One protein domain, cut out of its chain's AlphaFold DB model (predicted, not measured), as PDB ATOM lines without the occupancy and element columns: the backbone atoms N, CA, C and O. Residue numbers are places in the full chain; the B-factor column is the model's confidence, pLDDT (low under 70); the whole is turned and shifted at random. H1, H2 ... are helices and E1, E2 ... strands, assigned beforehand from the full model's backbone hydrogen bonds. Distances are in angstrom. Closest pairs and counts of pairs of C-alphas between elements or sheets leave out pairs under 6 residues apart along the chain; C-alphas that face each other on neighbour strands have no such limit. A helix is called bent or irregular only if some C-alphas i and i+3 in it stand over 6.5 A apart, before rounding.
ATOM      1  N   LYS A   3      21.284  -4.914  32.681       55.78
ATOM      2  CA  LYS A   3      22.606  -4.285  32.490       55.78
ATOM      3  C   LYS A   3      23.066  -4.289  31.025       55.78
ATOM      4  O   LYS A   3      23.636  -3.304  30.574       55.78
ATOM      5  N   SER A   4      22.758  -5.342  30.263       60.28
ATOM      6  CA  SER A   4      23.162  -5.449  28.853       60.28
ATOM      7  C   SER A   4      22.398  -4.489  27.936       60.28
ATOM      8  O   SER A   4      22.994  -3.925  27.026       60.28
ATOM      9  N   ILE A   5      21.110  -4.238  28.207       64.25
ATOM     10  CA  ILE A   5      20.302  -3.256  27.458       64.25
ATOM     11  C   ILE A   5      20.807  -1.833  27.736       64.25
ATOM     12  O   ILE A   5      20.951  -1.039  26.812       64.25
ATOM     13  N   SER A   6      21.151  -1.533  28.994       72.44
ATOM     14  CA  SER A   6      21.717  -0.238  29.385       72.44
ATOM     15  C   SER A   6      23.090   0.024  28.752       72.44
ATOM     16  O   SER A   6      23.330   1.128  28.264       72.44
ATOM     17  N   LEU A   7      23.961  -0.991  28.680       76.50
ATOM     18  CA  LEU A   7      25.274  -0.872  28.040       76.50
ATOM     19  C   LEU A   7      25.164  -0.688  26.516       76.50
ATOM     20  O   LEU A   7      25.879   0.135  25.947       76.50
ATOM     21  N   LEU A   8      24.247  -1.410  25.862       79.38
ATOM     22  CA  LEU A   8      24.012  -1.287  24.420       79.38
ATOM     23  C   LEU A   8      23.469   0.105  24.050       79.38
ATOM     24  O   LEU A   8      23.924   0.702  23.075       79.38
ATOM     25  N   LEU A   9      22.542   0.648  24.852       79.31
ATOM     26  CA  LEU A   9      22.016   2.005  24.660       79.31
ATOM     27  C   LEU A   9      23.118   3.064  24.797       79.31
ATOM     28  O   LEU A   9      23.183   3.997  23.997       79.31
ATOM     29  N   LEU A  10      23.994   2.909  25.795       77.44
ATOM     30  CA  LEU A  10      25.107   3.826  26.031       77.44
ATOM     31  C   LEU A  10      26.111   3.808  24.866       77.44
ATOM     32  O   LEU A  10      26.509   4.867  24.384       77.44
ATOM     33  N   LEU A  11      26.465   2.620  24.364       76.88
ATOM     34  CA  LEU A  11      27.337   2.466  23.192       76.88
ATOM     35  C   LEU A  11      26.738   3.117  21.936       76.88
ATOM     36  O   LEU A  11      27.446   3.807  21.201       76.88
ATOM     37  N   LEU A  12      25.430   2.955  21.710       78.56
ATOM     38  CA  LEU A  12      24.737   3.575  20.579       78.56
ATOM     39  C   LEU A  12      24.772   5.111  20.662       78.56
ATOM     40  O   LEU A  12      25.010   5.781  19.657       78.56
ATOM     41  N   LEU A  13      24.573   5.675  21.857       74.31
ATOM     42  CA  LEU A  13      24.629   7.122  22.086       74.31
ATOM     43  C   LEU A  13      26.017   7.701  21.783       74.31
ATOM     44  O   LEU A  13      26.105   8.749  21.143       74.31
ATOM     45  N   ILE A  14      27.084   6.996  22.174       73.50
ATOM     46  CA  ILE A  14      28.475   7.392  21.901       73.50
ATOM     47  C   ILE A  14      28.772   7.354  20.391       73.50
ATOM     48  O   ILE A  14      29.371   8.280  19.839       73.50
ATOM     49  N   LEU A  15      28.318   6.312  19.689       72.75
ATOM     50  CA  LEU A  15      28.493   6.214  18.236       72.75
ATOM     51  C   LEU A  15      27.751   7.343  17.508       72.75
ATOM     52  O   LEU A  15      28.336   8.039  16.676       72.75
ATOM     53  N   LEU A  16      26.489   7.591  17.863       72.06
ATOM     54  CA  LEU A  16      25.694   8.663  17.261       72.06
ATOM     55  C   LEU A  16      26.289  10.051  17.532       72.06
ATOM     56  O   LEU A  16      26.262  10.913  16.649       72.06
ATOM     57  N   SER A  17      26.840  10.284  18.725       70.31
ATOM     58  CA  SER A  17      27.447  11.571  19.064       70.31
ATOM     59  C   SER A  17      28.754  11.814  18.309       70.31
ATOM     60  O   SER A  17      28.960  12.925  17.811       70.31
ATOM     61  N   SER A  18      29.578  10.776  18.124       73.25
ATOM     62  CA  SER A  18      30.801  10.857  17.312       73.25
ATOM     63  C   SER A  18      30.509  11.198  15.843       73.25
ATOM     64  O   SER A  18      31.135  12.102  15.289       73.25
ATOM     65  N   CYS A  19      29.484  10.585  15.239       80.44
ATOM     66  CA  CYS A  19      29.041  10.915  13.880       80.44
ATOM     67  C   CYS A  19      28.582  12.377  13.755       80.44
ATOM     68  O   CYS A  19      28.944  13.069  12.803       80.44
ATOM     69  N   LYS A  20      27.801  12.883  14.720       83.75
ATOM     70  CA  LYS A  20      27.349  14.286  14.704       83.75
ATOM     71  C   LYS A  20      28.514  15.271  14.867       83.75
ATOM     72  O   LYS A  20      28.559  16.277  14.166       83.75
ATOM     73  N   SER A  21      29.465  14.942  15.739       85.19
ATOM     74  CA  SER A  21      30.717  15.679  15.949       85.19
ATOM     75  C   SER A  21      31.543  15.784  14.655       85.19
ATOM     76  O   SER A  21      31.910  16.882  14.234       85.19
ATOM     77  N   GLN A  22      31.738  14.676  13.935       85.12
ATOM     78  CA  GLN A  22      32.429  14.692  12.641       85.12
ATOM     79  C   GLN A  22      31.674  15.506  11.583       85.12
ATOM     80  O   GLN A  22      32.284  16.260  10.818       85.12
ATOM     81  N   ASN A  23      30.344  15.397  11.556       88.69
ATOM     82  CA  ASN A  23      29.507  16.174  10.646       88.69
ATOM     83  C   ASN A  23      29.599  17.680  10.915       88.69
ATOM     84  O   ASN A  23      29.644  18.452   9.958       88.69
ATOM     85  N   PHE A  24      29.673  18.097  12.183       90.38
ATOM     86  CA  PHE A  24      29.910  19.492  12.554       90.38
ATOM     87  C   PHE A  24      31.233  19.997  11.968       90.38
ATOM     88  O   PHE A  24      31.234  20.954  11.191       90.38
ATOM     89  N   VAL A  25      32.343  19.296  12.232       90.38
ATOM     90  CA  VAL A  25      33.675  19.669  11.722       90.38
ATOM     91  C   VAL A  25      33.691  19.755  10.197       90.38
ATOM     92  O   VAL A  25      34.190  20.730   9.631       90.38
ATOM     93  N   LYS A  26      33.119  18.752   9.517       91.38
ATOM     94  CA  LYS A  26      33.037  18.724   8.052       91.38
ATOM     95  C   LYS A  26      32.234  19.907   7.518       91.38
ATOM     96  O   LYS A  26      32.669  20.551   6.568       91.38
ATOM     97  N   LYS A  27      31.087  20.204   8.136       93.25
ATOM     98  CA  LYS A  27      30.216  21.315   7.739       93.25
ATOM     99  C   LYS A  27      30.931  22.657   7.873       93.25
ATOM    100  O   LYS A  27      30.867  23.456   6.947       93.25
ATOM    101  N   ILE A  28      31.633  22.891   8.977       92.50
ATOM    102  CA  ILE A  28      32.368  24.141   9.206       92.50
ATOM    103  C   ILE A  28      33.543  24.309   8.229       92.50
ATOM    104  O   ILE A  28      33.777  25.407   7.729       92.50
ATOM    105  N   LYS A  29      34.270  23.228   7.919       91.25
ATOM    106  CA  LYS A  29      35.427  23.273   7.006       91.25
ATOM    107  C   LYS A  29      35.065  23.344   5.521       91.25
ATOM    108  O   LYS A  29      35.953  23.593   4.706       91.25
ATOM    109  N   ASP A  30      33.802  23.124   5.163       91.94
ATOM    110  CA  ASP A  30      33.339  23.228   3.782       91.94
ATOM    111  C   ASP A  30      33.568  24.650   3.246       91.94
ATOM    112  O   ASP A  30      33.094  25.632   3.822       91.94
ATOM    113  N   ASN A  31      34.274  24.763   2.115       85.44
ATOM    114  CA  ASN A  31      34.563  26.042   1.464       85.44
ATOM    115  C   ASN A  31      33.297  26.865   1.186       85.44
ATOM    116  O   ASN A  31      33.358  28.090   1.251       85.44
ATOM    117  N   LYS A  32      32.152  26.216   0.931       89.31
ATOM    118  CA  LYS A  32      30.871  26.901   0.705       89.31
ATOM    119  C   LYS A  32      30.351  27.627   1.948       89.31
ATOM    120  O   LYS A  32      29.604  28.585   1.803       89.31
ATOM    121  N   ASN A  33      30.736  27.186   3.147       90.69
ATOM    122  CA  ASN A  33      30.293  27.788   4.408       90.69
ATOM    123  C   ASN A  33      31.293  28.813   4.961       90.69
ATOM    124  O   ASN A  33      30.920  29.618   5.810       90.69
ATOM    125  N   LYS A  34      32.546  28.823   4.485       91.25
ATOM    126  CA  LYS A  34      33.586  29.738   4.988       91.25
ATOM    127  C   LYS A  34      33.176  31.205   4.896       91.25
ATOM    128  O   LYS A  34      33.314  31.927   5.877       91.25
ATOM    129  N   SER A  35      32.646  31.629   3.750       91.44
ATOM    130  CA  SER A  35      32.194  33.011   3.541       91.44
ATOM    131  C   SER A  35      31.061  33.400   4.487       91.44
ATOM    132  O   SER A  35      31.054  34.507   5.010       91.44
ATOM    133  N   GLU A  36      30.130  32.487   4.761       93.62
ATOM    134  CA  GLU A  36      29.038  32.721   5.706       93.62
ATOM    135  C   GLU A  36      29.537  32.850   7.147       93.62
ATOM    136  O   GLU A  36      29.056  33.700   7.890       93.62
ATOM    137  N   ILE A  37      30.504  32.024   7.546       95.44
ATOM    138  CA  ILE A  37      31.086  32.071   8.891       95.44
ATOM    139  C   ILE A  37      31.853  33.382   9.096       95.44
ATOM    140  O   ILE A  37      31.708  34.011  10.143       95.44
ATOM    141  N   VAL A  38      32.618  33.821   8.092       95.06
ATOM    142  CA  VAL A  38      33.293  35.128   8.115       95.06
ATOM    143  C   VAL A  38      32.269  36.264   8.166       95.06
ATOM    144  O   VAL A  38      32.354  37.115   9.041       95.06
ATOM    145  N   ALA A  39      31.226  36.224   7.332       95.06
ATOM    146  CA  ALA A  39      30.166  37.232   7.367       95.06
ATOM    147  C   ALA A  39      29.440  37.281   8.724       95.06
ATOM    148  O   ALA A  39      29.018  38.348   9.168       95.06
ATOM    149  N   PHE A  40      29.294  36.139   9.400       94.81
ATOM    150  CA  PHE A  40      28.733  36.093  10.747       94.81
ATOM    151  C   PHE A  40      29.675  36.701  11.793       94.81
ATOM    152  O   PHE A  40      29.213  37.442  12.657       94.81
ATOM    153  N   LYS A  41      30.987  36.458  11.699       94.94
ATOM    154  CA  LYS A  41      31.991  37.156  12.517       94.94
ATOM    155  C   LYS A  41      31.882  38.680  12.337       94.94
ATOM    156  O   LYS A  41      31.730  39.407  13.316       94.94
ATOM    157  N   ASP A  42      31.854  39.158  11.095       94.31
ATOM    158  CA  ASP A  42      31.739  40.594  10.798       94.31
ATOM    159  C   ASP A  42      30.420  41.181  11.325       94.31
ATOM    160  O   ASP A  42      30.373  42.296  11.851       94.31
ATOM    161  N   TYR A  43      29.334  40.407  11.233       94.00
ATOM    162  CA  TYR A  43      28.043  40.775  11.802       94.00
ATOM    163  C   TYR A  43      28.126  41.014  13.312       94.00
ATOM    164  O   TYR A  43      27.663  42.053  13.785       94.00
ATOM    165  N   LEU A  44      28.725  40.076  14.054       90.19
ATOM    166  CA  LEU A  44      28.882  40.158  15.507       90.19
ATOM    167  C   LEU A  44      29.702  41.386  15.925       90.19
ATOM    168  O   LEU A  44      29.342  42.069  16.885       90.19
ATOM    169  N   GLN A  45      30.758  41.710  15.173       89.81
ATOM    170  CA  GLN A  45      31.524  42.940  15.378       89.81
ATOM    171  C   GLN A  45      30.672  44.189  15.145       89.81
ATOM    172  O   GLN A  45      30.698  45.113  15.955       89.81
ATOM    173  N   ARG A  46      29.886  44.220  14.060       91.69
ATOM    174  CA  ARG A  46      29.055  45.374  13.692       91.69
ATOM    175  C   ARG A  46      27.981  45.693  14.730       91.69
ATOM    176  O   ARG A  46      27.692  46.863  14.952       91.69
ATOM    177  N   ILE A  47      27.389  44.672  15.346       86.44
ATOM    178  CA  ILE A  47      26.420  44.865  16.438       86.44
ATOM    179  C   ILE A  47      27.095  45.110  17.793       86.44
ATOM    180  O   ILE A  47      26.402  45.233  18.792       86.44
ATOM    181  N   ASN A  48      28.429  45.175  17.828       83.19
ATOM    182  CA  ASN A  48      29.228  45.450  19.015       83.19
ATOM    183  C   ASN A  48      29.030  44.451  20.170       83.19
ATOM    184  O   ASN A  48      29.200  44.802  21.337       83.19
ATOM    185  N   ILE A  49      28.743  43.180  19.851       80.00
ATOM    186  CA  ILE A  49      28.436  42.153  20.863       80.00
ATOM    187  C   ILE A  49      29.577  41.948  21.873       80.00
ATOM    188  O   ILE A  49      29.357  41.497  22.994       80.00
ATOM    189  N   MET A  50      30.809  42.295  21.484       75.06
ATOM    190  CA  MET A  50      31.991  42.241  22.343       75.06
ATOM    191  C   MET A  50      31.886  43.150  23.571       75.06
ATOM    192  O   MET A  50      32.401  42.790  24.630       75.06
ATOM    193  N   ASN A  51      31.227  44.303  23.445       72.56
ATOM    194  CA  ASN A  51      31.063  45.251  24.545       72.56
ATOM    195  C   ASN A  51      29.854  44.909  25.436       72.56
ATOM    196  O   ASN A  51      29.733  45.478  26.521       72.56
ATOM    197  N   ASP A  52      28.988  43.985  25.004       65.69
ATOM    198  CA  ASP A  52      27.634  43.859  25.542       65.69
ATOM    199  C   ASP A  52      27.435  42.857  26.689       65.69
ATOM    200  O   ASP A  52      26.473  43.093  27.405       65.69
ATOM    201  N   PHE A  53      28.254  41.800  26.909       57.38
ATOM    202  CA  PHE A  53      28.413  41.026  28.183       57.38
ATOM    203  C   PHE A  53      29.038  39.600  28.056       57.38
ATOM    204  O   PHE A  53      29.426  39.147  26.987       57.38
ATOM    205  N   LYS A  54      29.115  38.924  29.229       60.00
ATOM    206  CA  LYS A  54      29.969  37.836  29.762       60.00
ATOM    207  C   LYS A  54      29.818  36.375  29.279       60.00
ATOM    208  O   LYS A  54      30.803  35.663  29.390       60.00
ATOM    209  N   GLU A  55      28.668  35.877  28.832       64.00
ATOM    210  CA  GLU A  55      28.471  34.477  28.371       64.00
ATOM    211  C   GLU A  55      27.006  34.305  27.952       64.00
ATOM    212  O   GLU A  55      26.110  34.693  28.702       64.00
ATOM    213  N   TYR A  56      26.742  33.694  26.795       63.91
ATOM    214  CA  TYR A  56      25.390  33.379  26.342       63.91
ATOM    215  C   TYR A  56      25.236  31.875  26.105       63.91
ATOM    216  O   TYR A  56      25.767  31.327  25.142       63.91
ATOM    217  N   SER A  57      24.484  31.200  26.973       57.12
ATOM    218  CA  SER A  57      24.050  29.812  26.776       57.12
ATOM    219  C   SER A  57      22.772  29.737  25.943       57.12
ATOM    220  O   SER A  57      22.101  30.753  25.741       57.12
ATOM    221  N   ILE A  58      22.404  28.528  25.494       59.00
ATOM    222  CA  ILE A  58      21.271  28.284  24.583       59.00
ATOM    223  C   ILE A  58      19.946  28.951  24.972       59.00
ATOM    224  O   ILE A  58      19.112  29.220  24.111       59.00
ATOM    225  N   ASN A  59      19.778  29.268  26.255       55.12
ATOM    226  CA  ASN A  59      18.549  29.825  26.804       55.12
ATOM    227  C   ASN A  59      18.577  31.351  26.999       55.12
ATOM    228  O   ASN A  59      17.522  31.933  27.234       55.12
ATOM    229  N   ASN A  60      19.742  32.002  26.881       59.16
ATOM    230  CA  ASN A  60      19.933  33.400  27.290       59.16
ATOM    231  C   ASN A  60      20.534  34.307  26.206       59.16
ATOM    232  O   ASN A  60      20.917  35.430  26.520       59.16
ATOM    233  N   TYR A  61      20.618  33.864  24.947       65.50
ATOM    234  CA  TYR A  61      21.037  34.733  23.842       65.50
ATOM    235  C   TYR A  61      20.196  36.011  23.770       65.50
ATOM    236  O   TYR A  61      19.067  36.031  24.272       65.50
ATOM    237  N   PRO A  62      20.671  37.056  23.069       59.81
ATOM    238  CA  PRO A  62      19.788  38.092  22.557       59.81
ATOM    239  C   PRO A  62      18.759  37.415  21.633       59.81
ATOM    240  O   PRO A  62      18.950  37.294  20.427       59.81
ATOM    241  N   ASN A  63      17.664  36.906  22.209       57.41
ATOM    242  CA  ASN A  63      16.664  36.072  21.532       57.41
ATOM    243  C   ASN A  63      15.929  36.833  20.414       57.41
ATOM    244  O   ASN A  63      15.212  36.227  19.615       57.41
ATOM    245  N   ASN A  64      16.152  38.147  20.344       63.34
ATOM    246  CA  ASN A  64      15.613  39.054  19.343       63.34
ATOM    247  C   ASN A  64      16.503  39.164  18.093       63.34
ATOM    248  O   ASN A  64      16.032  39.637  17.058       63.34
ATOM    249  N   ASP A  65      17.762  38.713  18.139       84.75
ATOM    250  CA  ASP A  65      18.641  38.775  16.974       84.75
ATOM    251  C   ASP A  65      18.406  37.575  16.043       84.75
ATOM    252  O   ASP A  65      18.838  36.441  16.277       84.75
ATOM    253  N   THR A  66      17.692  37.836  14.949       87.00
ATOM    254  CA  THR A  66      17.309  36.807  13.973       87.00
ATOM    255  C   THR A  66      18.518  36.193  13.262       87.00
ATOM    256  O   THR A  66      18.457  35.027  12.860       87.00
ATOM    257  N   ILE A  67      19.612  36.942  13.097       90.56
ATOM    258  CA  ILE A  67      20.812  36.469  12.400       90.56
ATOM    259  C   ILE A  67      21.582  35.511  13.308       90.56
ATOM    260  O   ILE A  67      21.864  34.384  12.888       90.56
ATOM    261  N   ILE A  68      21.819  35.898  14.566       87.25
ATOM    262  CA  ILE A  68      22.443  35.029  15.578       87.25
ATOM    263  C   ILE A  68      21.635  33.744  15.744       87.25
ATOM    264  O   ILE A  68      22.186  32.646  15.642       87.25
ATOM    265  N   LYS A  69      20.311  33.856  15.903       85.31
ATOM    266  CA  LYS A  69      19.433  32.691  16.067       85.31
ATOM    267  C   LYS A  69      19.527  31.721  14.887       85.31
ATOM    268  O   LYS A  69      19.677  30.516  15.098       85.31
ATOM    269  N   LYS A  70      19.468  32.228  13.651       89.94
ATOM    270  CA  LYS A  70      19.589  31.395  12.442       89.94
ATOM    271  C   LYS A  70      20.951  30.710  12.360       89.94
ATOM    272  O   LYS A  70      21.005  29.530  12.016       89.94
ATOM    273  N   PHE A  71      22.029  31.417  12.697       91.50
ATOM    274  CA  PHE A  71      23.375  30.849  12.684       91.50
ATOM    275  C   PHE A  71      23.506  29.706  13.698       91.50
ATOM    276  O   PHE A  71      23.890  28.590  13.341       91.50
ATOM    277  N   ILE A  72      23.093  29.949  14.944       87.31
ATOM    278  CA  ILE A  72      23.116  28.961  16.030       87.31
ATOM    279  C   ILE A  72      22.325  27.711  15.649       87.31
ATOM    280  O   ILE A  72      22.841  26.602  15.772       87.31
ATOM    281  N   GLN A  73      21.107  27.875  15.127       86.94
ATOM    282  CA  GLN A  73      20.270  26.756  14.687       86.94
ATOM    283  C   GLN A  73      20.907  25.979  13.531       86.94
ATOM    284  O   GLN A  73      20.921  24.749  13.543       86.94
ATOM    285  N   LYS A  74      21.471  26.680  12.539       90.62
ATOM    286  CA  LYS A  74      22.106  26.043  11.383       90.62
ATOM    287  C   LYS A  74      23.307  25.193  11.791       90.62
ATOM    288  O   LYS A  74      23.473  24.099  11.247       90.62
ATOM    289  N   TYR A  75      24.150  25.677  12.697       89.81
ATOM    290  CA  TYR A  75      25.385  24.988  13.098       89.81
ATOM    291  C   TYR A  75      25.257  24.196  14.401       89.81
ATOM    292  O   TYR A  75      26.208  23.526  14.794       89.81
ATOM    293  N   ASN A  76      24.073  24.202  15.019       88.19
ATOM    294  CA  ASN A  76      23.794  23.554  16.297       88.19
ATOM    295  C   ASN A  76      24.783  23.986  17.396       88.19
ATOM    296  O   ASN A  76      25.301  23.146  18.130       88.19
ATOM    297  N   ILE A  77      25.063  25.289  17.465       88.75
ATOM    298  CA  ILE A  77      25.882  25.893  18.522       88.75
ATOM    299  C   ILE A  77      25.070  25.890  19.823       88.75
ATOM    300  O   ILE A  77      23.894  26.245  19.821       88.75
ATOM    301  N   GLN A  78      25.668  25.473  20.937       86.06
ATOM    302  CA  GLN A  78      25.011  25.482  22.248       86.06
ATOM    303  C   GLN A  78      25.325  26.748  23.028       86.06
ATOM    304  O   GLN A  78      24.436  27.255  23.713       86.06
ATOM    305  N   THR A  79      26.545  27.269  22.907       84.94
ATOM    306  CA  THR A  79      26.994  28.401  23.723       84.94
ATOM    307  C   THR A  79      27.851  29.365  22.915       84.94
ATOM    308  O   THR A  79      28.670  28.936  22.103       84.94
ATOM    309  N   ILE A  80      27.688  30.660  23.171       86.12
ATOM    310  CA  ILE A  80      28.559  31.734  22.695       86.12
ATOM    311  C   ILE A  80      29.238  32.363  23.909       86.12
ATOM    312  O   ILE A  80      28.578  32.910  24.791       86.12
ATOM    313  N   TYR A  81      30.561  32.316  23.942       84.12
ATOM    314  CA  TYR A  81      31.379  32.953  24.964       84.12
ATOM    315  C   TYR A  81      32.075  34.168  24.382       84.12
ATOM    316  O   TYR A  81      32.813  34.054  23.409       84.12
ATOM    317  N   VAL A  82      31.892  35.315  25.020       83.31
ATOM    318  CA  VAL A  82      32.660  36.524  24.736       83.31
ATOM    319  C   VAL A  82      33.801  36.569  25.741       83.31
ATOM    320  O   VAL A  82      33.557  36.646  26.945       83.31
ATOM    321  N   LYS A  83      35.048  36.476  25.272       80.81
ATOM    322  CA  LYS A  83      36.212  36.446  26.166       80.81
ATOM    323  C   LYS A  83      37.149  37.605  25.838       80.81
ATOM    324  O   LYS A  83      37.899  37.523  24.863       80.81
ATOM    325  N   PRO A  84      37.100  38.702  26.619       78.31
ATOM    326  CA  PRO A  84      38.043  39.791  26.454       78.31
ATOM    327  C   PRO A  84      39.430  39.366  26.936       78.31
ATOM    328  O   PRO A  84      39.569  38.590  27.887       78.31
ATOM    329  N   CYS A  85      40.463  39.929  26.322       76.88
ATOM    330  CA  CYS A  85      41.817  39.774  26.820       76.88
ATOM    331  C   CYS A  85      42.056  40.717  28.008       76.88
ATOM    332  O   CYS A  85      42.207  41.928  27.842       76.88
ATOM    333  N   LEU A  86      42.084  40.176  29.228       63.59
ATOM    334  CA  LEU A  86      42.244  40.963  30.454       63.59
ATOM    335  C   LEU A  86      43.733  41.168  30.793       63.59
ATOM    336  O   LEU A  86      44.285  40.473  31.636       63.59
ATOM    337  N   ASN A  87      44.347  42.186  30.179       56.34
ATOM    338  CA  ASN A  87      45.677  42.748  30.471       56.34
ATOM    339  C   ASN A  87      46.920  41.845  30.282       56.34
ATOM    340  O   ASN A  87      47.092  40.801  30.900       56.34
ATOM    341  N   LYS A  88      47.892  42.393  29.535       51.97
ATOM    342  CA  LYS A  88      49.185  41.810  29.113       51.97
ATOM    343  C   LYS A  88      50.106  41.284  30.236       51.97
ATOM    344  O   LYS A  88      51.081  40.612  29.931       51.97
ATOM    345  N   ASN A  89      49.806  41.560  31.510       53.50
ATOM    346  CA  ASN A  89      50.705  41.308  32.650       53.50
ATOM    347  C   ASN A  89      50.147  40.368  33.729       53.50
ATOM    348  O   ASN A  89      50.753  40.241  34.794       53.50
ATOM    349  N   LYS A  90      49.014  39.699  33.506       44.34
ATOM    350  CA  LYS A  90      48.558  38.636  34.408       44.34
ATOM    351  C   LYS A  90      48.151  37.419  33.604       44.34
ATOM    352  O   LYS A  90      47.538  37.524  32.554       44.34
ATOM    353  N   THR A  91      48.530  36.273  34.145       41.41
ATOM    354  CA  THR A  91      48.265  34.895  33.738       41.41
ATOM    355  C   THR A  91      46.767  34.567  33.648       41.41
ATOM    356  O   THR A  91      46.301  33.612  34.268       41.41
ATOM    357  N   SER A  92      45.980  35.328  32.885       43.06
ATOM    358  CA  SER A  92      44.808  34.740  32.246       43.06
ATOM    359  C   SER A  92      45.382  33.700  31.299       43.06
ATOM    360  O   SER A  92      46.096  34.073  30.364       43.06
ATOM    361  N   GLN A  93      45.207  32.419  31.635       44.44
ATOM    362  CA  GLN A  93      45.805  31.322  30.885       44.44
ATOM    363  C   GLN A  93      45.587  31.591  29.394       44.44
ATOM    364  O   GLN A  93      44.441  31.852  29.005       44.44
ATOM    365  N   PRO A  94      46.652  31.606  28.569       51.59
ATOM    366  CA  PRO A  94      46.435  31.584  27.139       51.59
ATOM    367  C   PRO A  94      45.496  30.411  26.893       51.59
ATOM    368  O   PRO A  94      45.709  29.339  27.469       51.59
ATOM    369  N   TYR A  95      44.444  30.620  26.102       65.06
ATOM    370  CA  TYR A  95      43.663  29.503  25.580       65.06
ATOM    371  C   TYR A  95      44.635  28.395  25.214       65.06
ATOM    372  O   TYR A  95      45.671  28.692  24.612       65.06
ATOM    373  N   ASP A  96      44.338  27.149  25.580       71.44
ATOM    374  CA  ASP A  96      45.319  26.067  25.465       71.44
ATOM    375  C   ASP A  96      45.910  25.938  24.054       71.44
ATOM    376  O   ASP A  96      46.996  25.385  23.889       71.44
ATOM    377  N   HIS A  97      45.254  26.542  23.062       87.25
ATOM    378  CA  HIS A  97      45.650  26.600  21.671       87.25
ATOM    379  C   HIS A  97      46.522  27.793  21.227       87.25
ATOM    380  O   HIS A  97      47.199  27.687  20.203       87.25
ATOM    381  N   PHE A  98      46.539  28.919  21.943       88.88
ATOM    382  CA  PHE A  98      47.177  30.162  21.485       88.88
ATOM    383  C   PHE A  98      48.397  30.549  22.339       88.88
ATOM    384  O   PHE A  98      48.524  30.144  23.490       88.88
ATOM    385  N   GLN A  99      49.342  31.287  21.756       86.50
ATOM    386  CA  GLN A  99      50.552  31.798  22.418       86.50
ATOM    387  C   GLN A  99      50.303  33.156  23.068       86.50
ATOM    388  O   GLN A  99      50.846  33.462  24.126       86.50
ATOM    389  N   ASN A 100      49.486  33.976  22.414       84.06
ATOM    390  CA  ASN A 100      49.066  35.283  22.875       84.06
ATOM    391  C   ASN A 100      47.582  35.268  23.242       84.06
ATOM    392  O   ASN A 100      46.799  34.431  22.796       84.06
ATOM    393  N   CYS A 101      47.217  36.221  24.087       80.25
ATOM    394  CA  CYS A 101      45.840  36.503  24.441       80.25
ATOM    395  C   CYS A 101      45.268  37.540  23.465       80.25
ATOM    396  O   CYS A 101      45.992  38.403  22.969       80.25
ATOM    397  N   GLY A 102      43.971  37.444  23.192       83.19
ATOM    398  CA  GLY A 102      43.262  38.308  22.259       83.19
ATOM    399  C   GLY A 102      41.778  38.357  22.595       83.19
ATOM    400  O   GLY A 102      41.270  37.465  23.275       83.19
ATOM    401  N   ASN A 103      41.094  39.415  22.161       86.12
ATOM    402  CA  ASN A 103      39.641  39.479  22.266       86.12
ATOM    403  C   ASN A 103      39.041  38.458  21.306       86.12
ATOM    404  O   ASN A 103      39.344  38.483  20.114       86.12
ATOM    405  N   ILE A 104      38.194  37.574  21.822       89.75
ATOM    406  CA  ILE A 104      37.579  36.536  21.004       89.75
ATOM    407  C   ILE A 104      36.103  36.333  21.311       89.75
ATOM    408  O   ILE A 104      35.613  36.650  22.400       89.75
ATOM    409  N   ILE A 105      35.443  35.674  20.362       90.19
ATOM    410  CA  ILE A 105      34.175  34.988  20.588       90.19
ATOM    411  C   ILE A 105      34.369  33.497  20.312       90.19
ATOM    412  O   ILE A 105      34.855  33.116  19.252       90.19
ATOM    413  N   GLU A 106      33.974  32.653  21.259       90.94
ATOM    414  CA  GLU A 106      34.001  31.197  21.147       90.94
ATOM    415  C   GLU A 106      32.571  30.657  21.006       90.94
ATOM    416  O   GLU A 106      31.742  30.832  21.897       90.94
ATOM    417  N   LEU A 107      32.287  29.973  19.897       91.19
ATOM    418  CA  LEU A 107      31.026  29.275  19.647       91.19
ATOM    419  C   LEU A 107      31.222  27.780  19.908       91.19
ATOM    420  O   LEU A 107      31.966  27.129  19.175       91.19
ATOM    421  N   ARG A 108      30.555  27.218  20.917       90.12
ATOM    422  CA  ARG A 108      30.711  25.806  21.295       90.12
ATOM    423  C   ARG A 108      29.649  24.911  20.680       90.12
ATOM    424  O   ARG A 108      28.459  25.223  20.744       90.12
ATOM    425  N   TYR A 109      30.103  23.787  20.140       89.56
ATOM    426  CA  TYR A 109      29.304  22.634  19.764       89.56
ATOM    427  C   TYR A 109      29.540  21.477  20.751       89.56
ATOM    428  O   TYR A 109      30.684  21.146  21.046       89.56
ATOM    429  N   GLY A 110      28.482  20.772  21.147       80.31
ATOM    430  CA  GLY A 110      28.539  19.559  21.962       80.31
ATOM    431  C   GLY A 110      28.444  19.810  23.471       80.31
ATOM    432  O   GLY A 110      28.510  20.938  23.945       80.31
ATOM    433  N   ILE A 111      28.233  18.729  24.227       69.31
ATOM    434  CA  ILE A 111      28.229  18.710  25.697       69.31
ATOM    435  C   ILE A 111      29.244  17.645  26.143       69.31
ATOM    436  O   ILE A 111      29.077  16.493  25.725       69.31
ATOM    437  N   PRO A 112      30.227  17.966  27.010       59.44
ATOM    438  CA  PRO A 112      31.339  17.075  27.375       59.44
ATOM    439  C   PRO A 112      30.946  15.658  27.812       59.44
ATOM    440  O   PRO A 112      31.701  14.711  27.627       59.44
ATOM    441  N   ILE A 113      29.754  15.499  28.389       60.91
ATOM    442  CA  ILE A 113      29.264  14.224  28.932       60.91
ATOM    443  C   ILE A 113      28.785  13.271  27.821       60.91
ATOM    444  O   ILE A 113      28.776  12.057  28.006       60.91
ATOM    445  N   ILE A 114      28.354  13.802  26.672       62.94
ATOM    446  CA  ILE A 114      27.572  13.047  25.675       62.94
ATOM    447  C   ILE A 114      28.229  13.093  24.290       62.94
ATOM    448  O   ILE A 114      27.998  12.212  23.462       62.94
ATOM    449  N   SER A 115      29.065  14.095  24.015       66.75
ATOM    450  CA  SER A 115      29.702  14.290  22.714       66.75
ATOM    451  C   SER A 115      31.073  14.938  22.848       66.75
ATOM    452  O   SER A 115      31.302  15.717  23.766       66.75
ATOM    453  N   THR A 116      31.937  14.716  21.858       80.88
ATOM    454  CA  THR A 116      33.119  15.560  21.648       80.88
ATOM    455  C   THR A 116      32.698  17.024  21.526       80.88
ATOM    456  O   THR A 116      31.825  17.343  20.713       80.88
ATOM    457  N   GLU A 117      33.301  17.884  22.341       86.06
ATOM    458  CA  GLU A 117      33.150  19.333  22.242       86.06
ATOM    459  C   GLU A 117      34.001  19.856  21.082       86.06
ATOM    460  O   GLU A 117      35.129  19.405  20.894       86.06
ATOM    461  N   HIS A 118      33.442  20.786  20.314       91.56
ATOM    462  CA  HIS A 118      34.172  21.553  19.309       91.56
ATOM    463  C   HIS A 118      33.925  23.035  19.534       91.56
ATOM    464  O   HIS A 118      32.856  23.425  20.007       91.56
ATOM    465  N   SER A 119      34.871  23.872  19.130       92.62
ATOM    466  CA  SER A 119      34.739  25.322  19.245       92.62
ATOM    467  C   SER A 119      35.110  26.030  17.951       92.62
ATOM    468  O   SER A 119      36.133  25.732  17.341       92.62
ATOM    469  N   ILE A 120      34.282  26.987  17.531       94.88
ATOM    470  CA  ILE A 120      34.651  27.969  16.509       94.88
ATOM    471  C   ILE A 120      35.129  29.212  17.247       94.88
ATOM    472  O   ILE A 120      34.371  29.804  18.011       94.88
ATOM    473  N   ILE A 121      36.374  29.608  17.016       94.62
ATOM    474  CA  ILE A 121      36.968  30.801  17.610       94.62
ATOM    475  C   ILE A 121      37.004  31.904  16.562       94.62
ATOM    476  O   ILE A 121      37.623  31.750  15.506       94.62
ATOM    477  N   PHE A 122      36.365  33.021  16.878       94.81
ATOM    478  CA  PHE A 122      36.474  34.271  16.145       94.81
ATOM    479  C   PHE A 122      37.473  35.178  16.838       94.81
ATOM    480  O   PHE A 122      37.286  35.560  17.991       94.81
ATOM    481  N   ASP A 123      38.530  35.509  16.112       93.44
ATOM    482  CA  ASP A 123      39.592  36.397  16.547       93.44
ATOM    483  C   ASP A 123      39.257  37.855  16.208       93.44
ATOM    484  O   ASP A 123      39.120  38.204  15.031       93.44
ATOM    485  N   TYR A 124      39.136  38.684  17.245       91.06
ATOM    486  CA  TYR A 124      38.966  40.139  17.168       91.06
ATOM    487  C   TYR A 124      40.151  40.882  17.801       91.06
ATOM    488  O   TYR A 124      40.021  42.038  18.207       91.06
ATOM    489  N   SER A 125      41.295  40.216  17.960       87.81
ATOM    490  CA  SER A 125      42.507  40.860  18.454       87.81
ATOM    491  C   SER A 125      43.144  41.741  17.381       87.81
ATOM    492  O   SER A 125      43.167  41.389  16.205       87.81
ATOM    493  N   GLU A 126      43.679  42.889  17.799       85.38
ATOM    494  CA  GLU A 126      44.368  43.829  16.904       85.38
ATOM    495  C   GLU A 126      45.627  43.198  16.290       85.38
ATOM    496  O   GLU A 126      45.879  43.336  15.097       85.38
ATOM    497  N   ASP A 127      46.380  42.454  17.103       85.62
ATOM    498  CA  ASP A 127      47.645  41.823  16.709       85.62
ATOM    499  C   ASP A 127      47.466  40.445  16.037       85.62
ATOM    500  O   ASP A 127      48.440  39.853  15.561       85.62
ATOM    501  N   GLY A 128      46.240  39.911  16.021       88.94
ATOM    502  CA  GLY A 128      45.927  38.550  15.591       88.94
ATOM    503  C   GLY A 128      46.401  37.464  16.568       88.94
ATOM    504  O   GLY A 128      47.449  37.557  17.216       88.94
ATOM    505  N   LEU A 129      45.647  36.372  16.662       89.44
ATOM    506  CA  LEU A 129      46.015  35.214  17.471       89.44
ATOM    507  C   LEU A 129      47.066  34.338  16.787       89.44
ATOM    508  O   LEU A 129      46.963  33.978  15.613       89.44
ATOM    509  N   LYS A 130      48.055  33.919  17.573       89.38
ATOM    510  CA  LYS A 130      49.142  33.018  17.186       89.38
ATOM    511  C   LYS A 130      48.931  31.668  17.849       89.38
ATOM    512  O   LYS A 130      48.832  31.586  19.069       89.38
ATOM    513  N   LEU A 131      48.870  30.601  17.059       91.12
ATOM    514  CA  LEU A 131      48.752  29.236  17.578       91.12
ATOM    515  C   LEU A 131      50.050  28.785  18.249       91.12
ATOM    516  O   LEU A 131      51.140  29.154  17.811       91.12
ATOM    517  N   LYS A 132      49.955  27.963  19.300       90.50
ATOM    518  CA  LYS A 132      51.135  27.306  19.890       90.50
ATOM    519  C   LYS A 132      51.836  26.446  18.837       90.50
ATOM    520  O   LYS A 132      51.177  25.825  18.012       90.50
ATOM    521  N   GLU A 133      53.165  26.381  18.893       90.25
ATOM    522  CA  GLU A 133      53.999  25.762  17.844       90.25
ATOM    523  C   GLU A 133      53.633  24.302  17.529       90.25
ATOM    524  O   GLU A 133      53.744  23.862  16.389       90.25
ATOM    525  N   HIS A 134      53.146  23.549  18.517       91.50
ATOM    526  CA  HIS A 134      52.745  22.150  18.346       91.50
ATOM    527  C   HIS A 134      51.367  21.970  17.679       91.50
ATOM    528  O   HIS A 134      50.950  20.838  17.422       91.50
ATOM    529  N   ILE A 135      50.634  23.054  17.412       91.50
ATOM    530  CA  ILE A 135      49.303  23.014  16.804       91.50
ATOM    531  C   ILE A 135      49.411  23.291  15.310       91.50
ATOM    532  O   ILE A 135      49.905  24.322  14.867       91.50
ATOM    533  N   ASN A 136      48.879  22.367  14.512       92.94
ATOM    534  CA  ASN A 136      48.890  22.489  13.061       92.94
ATOM    535  C   ASN A 136      47.891  23.557  12.585       92.94
ATOM    536  O   ASN A 136      46.691  23.295  12.486       92.94
ATOM    537  N   GLU A 137      48.392  24.735  12.213       89.25
ATOM    538  CA  GLU A 137      47.561  25.842  11.724       89.25
ATOM    539  C   GLU A 137      46.666  25.443  10.548       89.25
ATOM    540  O   GLU A 137      45.474  25.735  10.574       89.25
ATOM    541  N   LYS A 138      47.172  24.691   9.561       90.44
ATOM    542  CA  LYS A 138      46.373  24.260   8.395       90.44
ATOM    543  C   LYS A 138      45.181  23.383   8.785       90.44
ATOM    544  O   LYS A 138      44.197  23.314   8.051       90.44
ATOM    545  N   LYS A 139      45.266  22.683   9.920       92.00
ATOM    546  CA  LYS A 139      44.172  21.853  10.436       92.00
ATOM    547  C   LYS A 139      43.101  22.690  11.136       92.00
ATOM    548  O   LYS A 139      41.935  22.296  11.083       92.00
ATOM    549  N   HIS A 140      43.483  23.783  11.790       93.69
ATOM    550  CA  HIS A 140      42.609  24.526  12.701       93.69
ATOM    551  C   HIS A 140      42.112  25.851  12.121       93.69
ATOM    552  O   HIS A 140      40.981  26.242  12.390       93.69
ATOM    553  N   LYS A 141      42.897  26.526  11.282       93.44
ATOM    554  CA  LYS A 141      42.504  27.778  10.633       93.44
ATOM    555  C   LYS A 141      41.564  27.504   9.462       93.44
ATOM    556  O   LYS A 141      41.870  26.713   8.569       93.44
ATOM    557  N   ILE A 142      40.409  28.162   9.475       92.69
ATOM    558  CA  ILE A 142      39.365  28.015   8.451       92.69
ATOM    559  C   ILE A 142      39.431  29.168   7.454       92.69
ATOM    560  O   ILE A 142      39.372  28.939   6.242       92.69
ATOM    561  N   ALA A 143      39.520  30.383   7.993       91.75
ATOM    562  CA  ALA A 143      39.518  31.659   7.292       91.75
ATOM    563  C   ALA A 143      40.166  32.735   8.186       91.75
ATOM    564  O   ALA A 143      40.597  32.435   9.303       91.75
ATOM    565  N   ASP A 144      40.251  33.971   7.697       86.56
ATOM    566  CA  ASP A 144      40.948  35.071   8.368       86.56
ATOM    567  C   ASP A 144      40.398  35.352   9.774       86.56
ATOM    568  O   ASP A 144      39.270  35.808   9.977       86.56
ATOM    569  N   GLY A 145      41.219  35.025  10.778       91.06
ATOM    570  CA  GLY A 145      40.854  35.111  12.190       91.06
ATOM    571  C   GLY A 145      39.653  34.233  12.566       91.06
ATOM    572  O   GLY A 145      38.846  34.646  13.398       91.06
ATOM    573  N   VAL A 146      39.498  33.070  11.924       95.31
ATOM    574  CA  VAL A 146      38.505  32.041  12.266       95.31
ATOM    575  C   VAL A 146      39.203  30.692  12.422       95.31
ATOM    576  O   VAL A 146      39.777  30.159  11.465       95.31
ATOM    577  N   PHE A 147      39.100  30.110  13.615       95.56
ATOM    578  CA  PHE A 147      39.694  28.817  13.956       95.56
ATOM    579  C   PHE A 147      38.629  27.814  14.408       95.56
ATOM    580  O   PHE A 147      37.577  28.206  14.903       95.56
ATOM    581  N   LEU A 148      38.908  26.522  14.246       95.00
ATOM    582  CA  LEU A 148      38.095  25.417  14.750       95.00
ATOM    583  C   LEU A 148      38.966  24.429  15.516       95.00
ATOM    584  O   LEU A 148      39.947  23.922  14.960       95.00
ATOM    585  N   PHE A 149      38.576  24.137  16.753       91.94
ATOM    586  CA  PHE A 149      39.215  23.156  17.632       91.94
ATOM    587  C   PHE A 149      38.254  22.045  18.002       91.94
ATOM    588  O   PHE A 149      37.067  22.371  18.235       91.94
TER     589      PHE A 149
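AT A GLANCE: This is residues 3 to 149 of the 149 residues of an uncharacterized protein of Flavobacterium fontis (UniProt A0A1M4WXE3). A twisted sheet of five antiparallel strands has H2 and the last part of the long helix H1 packed over one face, with the shorter H4 next to H2. The first part of H1 reaches away from this body as an arm, of which residues 3 to 9 stick out free, while the long links of residues 84 to 103 and 124 to 136 loop out on the side of the sheet away from H2. The printed part has 147 residues, with five named helices and five named strands in the order H1 H2 H3 H4 E1 E2 E3 H5 E4 E5, and its class is mixed, helices and strands. The sheet's order is E1 E2 E3 E5 E4. The whole is compact, with a radius of gyration of the C-alphas of 16.6 A, and its C-alphas span 54 by 40 by 32 A.

IN THESE COORDINATES: Begin in the sheet, at C-alpha 79 at (26.994, 28.401, 23.723), where E1, residues 79 to 83, starts; it is 12.5 A long. E2, residues 104 to 109, runs 16.2 A, and E3, residues 118 to 123, runs 16.0 A. Look near the chain's end for E4, residues 141 to 143, and for E5, residues 146 to 148, which ends at C-alpha 148 at (38.095, 25.417, 14.750). Now find C-alpha 3 at (22.606, -4.285, 32.490); from there H1, residues 3 to 29, runs 39.7 A. H2, residues 31 to 46, is 23.5 A long and only just irregular, with C-alphas 32 and 35 6.9 A apart. H3 is residues 49 to 52, H4 is residues 66 to 75 and 14.3 A long, and H5 is residues 137 to 140.

HOW THE PARTS SIT: Start with E1, E2 and E3, a meander, each strand the antiparallel neighbour of the one before. In the hairpin of E1 and E2, N 81 and O 106 are 2.8 A apart, within hydrogen-bond range. In the hairpin of E2 and E3, look at N 107 and O 120, also 2.8 A apart. E3 and E5 are antiparallel at 163 degrees, with N 121 and O 147 2.8 A apart. The hairpin of E4 and E5 has N 146 and O 143 2.9 A apart, and E1 and E4 are the edge strands. From edge to edge the strands' lines turn by 93 degrees. H1 and H2 make two layers with the sheet, helices on one face of it. H2 is on the sheet at a height of 9.0 A, over E3, E4 and, only just, with 3 of its C-alphas, E5; it runs slantwise to the strands, at 56 degrees to E3 on the local plane. Its closest C-alphas to E3 are those of Lys 41 and Phe 122, 6.4 A apart. H1 is on the sheet with its residues 20 to 29; the C-alphas of Ser 21 and His 118, the closest of H1 and E3, are 7.6 A apart. H1 and H2 are close but not clearly touching, about perpendicular at 81 degrees, with the C-alphas of Ile 28 and Lys 34 closest at 7.1 A. H2 and H4 are close but not clearly touching, with the C-alphas of Phe 40 and Phe 71 closest at 7.7 A; they run opposite ways at a tilt of 35.1 degrees, only just steep. H3, H4 and H5 only graze the sheet. Every O i to N i+4 pair is within hydrogen-bond range in H1 and H4, and 10 of 12 are in H2; H3 and H5 are too short for such a pair.

THE WHOLE: The C-alphas farthest apart, those of Lys 3 and Glu 126, are 55.1 A apart. The printed part has no cut. The links H3 to H4, E1 to E2 and E3 to H5 are long; in the first, residues 56 to 57 pair with residues 79 to 80 of E1, antiparallel. The mean pLDDT of the printed part is 81.0, and residues 3 to 5, 52 to 64, 86 to 95 and 111 to 115 are under 70.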